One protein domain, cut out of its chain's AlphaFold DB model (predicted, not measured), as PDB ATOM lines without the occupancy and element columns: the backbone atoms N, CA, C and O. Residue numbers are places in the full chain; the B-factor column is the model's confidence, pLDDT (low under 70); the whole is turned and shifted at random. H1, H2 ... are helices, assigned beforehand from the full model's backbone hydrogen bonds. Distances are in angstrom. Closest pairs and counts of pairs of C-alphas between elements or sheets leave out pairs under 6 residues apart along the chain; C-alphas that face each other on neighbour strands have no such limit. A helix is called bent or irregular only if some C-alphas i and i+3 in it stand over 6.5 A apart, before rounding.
ATOM      1  N   GLU A  73      19.239  26.959 -22.418       91.81
ATOM      2  CA  GLU A  73      19.065  27.968 -23.471       91.81
ATOM      3  C   GLU A  73      20.168  27.944 -24.534       91.81
ATOM      4  O   GLU A  73      19.931  28.194 -25.716       91.81
ATOM      5  N   GLN A  74      21.410  27.669 -24.136       93.94
ATOM      6  CA  GLN A  74      22.512  27.529 -25.087       93.94
ATOM      7  C   GLN A  74      22.388  26.228 -25.882       93.94
ATOM      8  O   GLN A  74      22.476  26.254 -27.104       93.94
ATOM      9  N   PHE A  75      22.115  25.112 -25.206       93.31
ATOM     10  CA  PHE A  75      21.953  23.812 -25.850       93.31
ATOM     11  C   PHE A  75      20.764  23.796 -26.818       93.31
ATOM     12  O   PHE A  75      20.900  23.320 -27.939       93.31
ATOM     13  N   LYS A  76      19.628  24.396 -26.437       90.94
ATOM     14  CA  LYS A  76      18.457  24.575 -27.306       90.94
ATOM     15  C   LYS A  76      18.826  25.338 -28.578       90.94
ATOM     16  O   LYS A  76      18.480  24.897 -29.666       90.94
ATOM     17  N   ARG A  77      19.580  26.439 -28.468       90.00
ATOM     18  CA  ARG A  77      20.045  27.196 -29.644       90.00
ATOM     19  C   ARG A  77      20.944  26.371 -30.561       90.00
ATOM     20  O   ARG A  77      20.741  26.409 -31.769       90.00
ATOM     21  N   GLU A  78      21.873  25.600 -30.002       89.12
ATOM     22  CA  GLU A  78      22.727  24.692 -30.777       89.12
ATOM     23  C   GLU A  78      21.893  23.631 -31.513       89.12
ATOM     24  O   GLU A  78      22.047  23.451 -32.715       89.12
ATOM     25  N   VAL A  79      20.961  22.968 -30.821       87.62
ATOM     26  CA  VAL A  79      20.055  21.953 -31.397       87.62
ATOM     27  C   VAL A  79      19.198  22.512 -32.533       87.62
ATOM     28  O   VAL A  79      18.986  21.834 -33.540       87.62
ATOM     29  N   ILE A  80      18.724  23.752 -32.404       85.50
ATOM     30  CA  ILE A  80      17.960  24.424 -33.461       85.50
ATOM     31  C   ILE A  80      18.865  24.741 -34.656       85.50
ATOM     32  O   ILE A  80      18.493  24.459 -35.793       85.50
ATOM     33  N   ALA A  81      20.059  25.287 -34.404       84.06
ATOM     34  CA  ALA A  81      21.015  25.652 -35.449       84.06
ATOM     35  C   ALA A  81      21.480  24.445 -36.281       84.06
ATOM     36  O   ALA A  81      21.782  24.593 -37.459       84.06
ATOM     37  N   MET A  82      21.472  23.243 -35.699       80.25
ATOM     38  CA  MET A  82      21.848  22.005 -36.387       80.25
ATOM     39  C   MET A  82      20.904  21.578 -37.515       80.25
ATOM     40  O   MET A  82      21.292  20.752 -38.334       80.25
ATOM     41  N   GLY A  83      19.668  22.085 -37.560       76.62
ATOM     42  CA  GLY A  83      18.734  21.793 -38.654       76.62
ATOM     43  C   GLY A  83      18.131  20.380 -38.660       76.62
ATOM     44  O   GLY A  83      17.420  20.032 -39.596       76.62
ATOM     45  N   GLY A  84      18.371  19.573 -37.620       74.81
ATOM     46  CA  GLY A  84      17.825  18.213 -37.484       74.81
ATOM     47  C   GLY A  84      16.523  18.103 -36.700       74.81
ATOM     48  O   GLY A  84      15.923  17.032 -36.632       74.81
ATOM     49  N   THR A  85      16.097  19.192 -36.061       79.38
ATOM     50  CA  THR A  85      14.920  19.175 -35.192       79.38
ATOM     51  C   THR A  85      13.652  19.338 -36.033       79.38
ATOM     52  O   THR A  85      13.539  20.339 -36.743       79.38
ATOM     53  N   PRO A  86      12.675  18.412 -35.955       77.25
ATOM     54  CA  PRO A  86      11.436  18.518 -36.719       77.25
ATOM     55  C   PRO A  86      10.704  19.836 -36.449       77.25
ATOM     56  O   PRO A  86      10.606  20.280 -35.303       77.25
ATOM     57  N   SER A  87      10.121  20.434 -37.490       76.50
ATOM     58  CA  SER A  87       9.425  21.727 -37.398       76.50
ATOM     59  C   SER A  87       8.321  21.752 -36.333       76.50
ATOM     60  O   SER A  87       8.179  22.749 -35.633       76.50
ATOM     61  N   GLY A  88       7.597  20.645 -36.143       77.94
ATOM     62  CA  GLY A  88       6.583  20.519 -35.090       77.94
ATOM     63  C   GLY A  88       7.145  20.604 -33.664       77.94
ATOM     64  O   GLY A  88       6.483  21.143 -32.784       77.94
ATOM     65  N   VAL A  89       8.381  20.142 -33.438       80.88
ATOM     66  CA  VAL A  89       9.073  20.276 -32.143       80.88
ATOM     67  C   VAL A  89       9.585  21.704 -31.959       80.88
ATOM     68  O   VAL A  89       9.480  22.260 -30.873       80.88
ATOM     69  N   LEU A  90      10.084  22.337 -33.026       83.00
ATOM     70  CA  LEU A  90      10.534  23.735 -32.991       83.00
ATOM     71  C   LEU A  90       9.405  24.725 -32.666       83.00
ATOM     72  O   LEU A  90       9.658  25.771 -32.073       83.00
ATOM     73  N   GLN A  91       8.175  24.402 -33.066       85.12
ATOM     74  CA  GLN A  91       6.998  25.257 -32.897       85.12
ATOM     75  C   GLN A  91       6.280  25.068 -31.550       85.12
ATOM     76  O   GLN A  91       5.368  25.835 -31.249       85.12
ATOM     77  N   SER A  92       6.673  24.080 -30.740       90.69
ATOM     78  CA  SER A  92       6.053  23.789 -29.443       90.69
ATOM     79  C   SER A  92       7.094  23.809 -28.330       90.69
ATOM     80  O   SER A  92       7.998  22.977 -28.276       90.69
ATOM     81  N   GLU A  93       6.948  24.764 -27.415       87.19
ATOM     82  CA  GLU A  93       7.830  24.887 -26.255       87.19
ATOM     83  C   GLU A  93       7.736  23.667 -25.332       87.19
ATOM     84  O   GLU A  93       8.766  23.124 -24.945       87.19
ATOM     85  N   GLU A  94       6.525  23.163 -25.088       90.19
ATOM     86  CA  GLU A  94       6.287  21.962 -24.280       90.19
ATOM     87  C   GLU A  94       6.963  20.720 -24.883       90.19
ATOM     88  O   GLU A  94       7.653  19.977 -24.184       90.19
ATOM     89  N   LEU A  95       6.843  20.511 -26.204       90.69
ATOM     90  CA  LEU A  95       7.553  19.413 -26.865       90.69
ATOM     91  C   LEU A  95       9.064  19.598 -26.773       90.69
ATOM     92  O   LEU A  95       9.780  18.641 -26.477       90.69
ATOM     93  N   MET A  96       9.562  20.813 -26.995       89.12
ATOM     94  CA  MET A  96      10.986  21.092 -26.879       89.12
ATOM     95  C   MET A  96      11.509  20.759 -25.478       89.12
ATOM     96  O   MET A  96      12.554  20.125 -25.368       89.12
ATOM     97  N   GLU A  97      10.791  21.125 -24.416       89.62
ATOM     98  CA  GLU A  97      11.169  20.809 -23.033       89.62
ATOM     99  C   GLU A  97      11.269  19.300 -22.774       89.62
ATOM    100  O   GLU A  97      12.171  18.864 -22.057       89.62
ATOM    101  N   ILE A  98      10.407  18.497 -23.404       91.25
ATOM    102  CA  ILE A  98      10.435  17.030 -23.315       91.25
ATOM    103  C   ILE A  98      11.629  16.441 -24.084       91.25
ATOM    104  O   ILE A  98      12.305  15.539 -23.586       91.25
ATOM    105  N   PHE A  99      11.914  16.938 -25.290       90.56
ATOM    106  CA  PHE A  99      12.981  16.397 -26.142       90.56
ATOM    107  C   PHE A  99      14.383  16.851 -25.729       90.56
ATOM    108  O   PHE A  99      15.343  16.095 -25.887       90.56
ATOM    109  N   LEU A 100      14.530  18.060 -25.182       92.06
ATOM    110  CA  LEU A 100      15.826  18.634 -24.824       92.06
ATOM    111  C   LEU A 100      16.686  17.738 -23.906       92.06
ATOM    112  O   LEU A 100      17.874  17.585 -24.206       92.06
ATOM    113  N   PRO A 101      16.166  17.120 -22.823       94.06
ATOM    114  CA  PRO A 101      16.960  16.210 -21.997       94.06
ATOM    115  C   PRO A 101      17.364  14.926 -22.734       94.06
ATOM    116  O   PRO A 101      18.470  14.436 -22.503       94.06
ATOM    117  N   ILE A 102      16.520  14.410 -23.633       93.69
ATOM    118  CA  ILE A 102      16.815  13.216 -24.444       93.69
ATOM    119  C   ILE A 102      17.967  13.525 -25.400       93.69
ATOM    120  O   ILE A 102      18.994  12.852 -25.375       93.69
ATOM    121  N   LEU A 103      17.855  14.624 -26.150       92.50
ATOM    122  CA  LEU A 103      18.919  15.084 -27.041       92.50
ATOM    123  C   LEU A 103      20.212  15.325 -26.260       92.50
ATOM    124  O   LEU A 103      21.282  14.891 -26.673       92.50
ATOM    125  N   ARG A 104      20.143  15.960 -25.086       95.44
ATOM    126  CA  ARG A 104      21.330  16.179 -24.248       95.44
ATOM    127  C   ARG A 104      22.001  14.865 -23.841       95.44
ATOM    128  O   ARG A 104      23.232  14.813 -23.800       95.44
ATOM    129  N   ALA A 105      21.225  13.825 -23.542       95.38
ATOM    130  CA  ALA A 105      21.758  12.503 -23.236       95.38
ATOM    131  C   ALA A 105      22.483  11.891 -24.448       95.38
ATOM    132  O   ALA A 105      23.602  11.400 -24.287       95.38
ATOM    133  N   ASP A 106      21.922  12.015 -25.651       93.75
ATOM    134  CA  ASP A 106      22.548  11.536 -26.891       93.75
ATOM    135  C   ASP A 106      23.869  12.261 -27.182       93.75
ATOM    136  O   ASP A 106      24.901  11.628 -27.428       93.75
ATOM    137  N   PHE A 107      23.887  13.594 -27.056       93.56
ATOM    138  CA  PHE A 107      25.120  14.379 -27.175       93.56
ATOM    139  C   PHE A 107      26.161  13.926 -26.160       93.56
ATOM    140  O   PHE A 107      27.317  13.718 -26.520       93.56
ATOM    141  N   LYS A 108      25.759  13.708 -24.904       95.38
ATOM    142  CA  LYS A 108      26.664  13.222 -23.862       95.38
ATOM    143  C   LYS A 108      27.264  11.865 -24.227       95.38
ATOM    144  O   LYS A 108      28.473  11.708 -24.105       95.38
ATOM    145  N   ILE A 109      26.463  10.910 -24.708       94.94
ATOM    146  CA  ILE A 109      26.940   9.576 -25.118       94.94
ATOM    147  C   ILE A 109      28.075   9.682 -26.136       94.94
ATOM    148  O   ILE A 109      29.072   8.965 -26.021       94.94
ATOM    149  N   VAL A 110      27.906  10.561 -27.120       93.88
ATOM    150  CA  VAL A 110      28.856  10.770 -28.210       93.88
ATOM    151  C   VAL A 110      30.077  11.567 -27.750       93.88
ATOM    152  O   VAL A 110      31.203  11.231 -28.101       93.88
ATOM    153  N   GLU A 111      29.871  12.614 -26.955       94.25
ATOM    154  CA  GLU A 111      30.916  13.526 -26.476       94.25
ATOM    155  C   GLU A 111      31.823  12.921 -25.411       94.25
ATOM    156  O   GLU A 111      32.973  13.336 -25.289       94.25
ATOM    157  N   THR A 112      31.341  11.919 -24.677       94.00
ATOM    158  CA  THR A 112      32.147  11.169 -23.707       94.00
ATOM    159  C   THR A 112      32.581   9.802 -24.231       94.00
ATOM    160  O   THR A 112      33.055   8.978 -23.449       94.00
TER     161      THR A 112
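AT A GLANCE: This is residues 73 to 112 of the 189 residues of the protein "Thioesterase" of Bacillus thuringiensis serovar huazhongensis BGSC 4BD1 (UniProt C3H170). One long, kinked helix, H3, makes the longest axis, and a shorter helix, H1, crosses over its first half at nearly a right angle without clearly touching it; a single short turn of helix, H2, sits by the beginning of H3, and residues 105 to 112 at its other end stick out as an arm. The printed part has 40 residues with three named helices, in the order H1, H2, H3, and no named strand; the class is all helix. The whole is compact, with a radius of gyration of the C-alphas of 9.9 A, but elongated in outline, spanning 30 by 18 by 17 A, and the free arm adds to the length.

IN THESE COORDINATES: H1 is residues 73 to 81, 12.4 A from first to last C-alpha, and begins with C-alpha 73 at (19.065, 27.968, -23.471). H2 is residues 87 to 90, 5.0 A long, with C-alpha 87 at (9.425, 21.727, -37.398). H3 is residues 93 to 111, 25.7 A long, and ends with C-alpha 111 at (30.916, 13.526, -26.476). H3 has a kink of 32 degrees near residue 100. It is irregular, but only just: C-alphas 98 and 101 are 6.7 A apart.

HOW THE PARTS SIT: H1 touches no helix. H1 and H2 are close but not clearly touching, and their closest C-alphas, those of Ile 80 and Leu 90, are 7.5 A apart. H1 and H3 are also close but not clearly touching; their closest C-alphas, those of Lys 76 and Leu 100, are 7.0 A apart. The lines of H1 and H3 are about perpendicular, at 84 degrees. H2 and H3 only just touch, with 3 pairs of C-alphas within 8 A, and they touch only at the corner by their link. Their closest C-alphas are those of Val 89 and Leu 95, 5.6 A apart, and H3 touches H2 with residues 95 to 96 alone. In H1 every O i to N i+4 pair is within hydrogen-bond range, and in H3 13 of 15 are; H2, with 4 residues, is too short for such a pair, and its one O i to N i+3 pair is within range.

THE WHOLE: The two C-alphas farthest apart are those of Gln 91 and Thr 112, at 30.3 A. Residues 105 to 112, of which 105 to 111 belong to H3, stand free; the body without them has 32 residues and spans 17 by 17 by 14 A. The links from H1 to H2, 5 residues, and from H2 to H3, 2 residues, are both tight. The printed part has no cut. The mean pLDDT of the printed part is 88.5, with a mean of 80 for H2 and 93 for H3, and no printed residue is under 70.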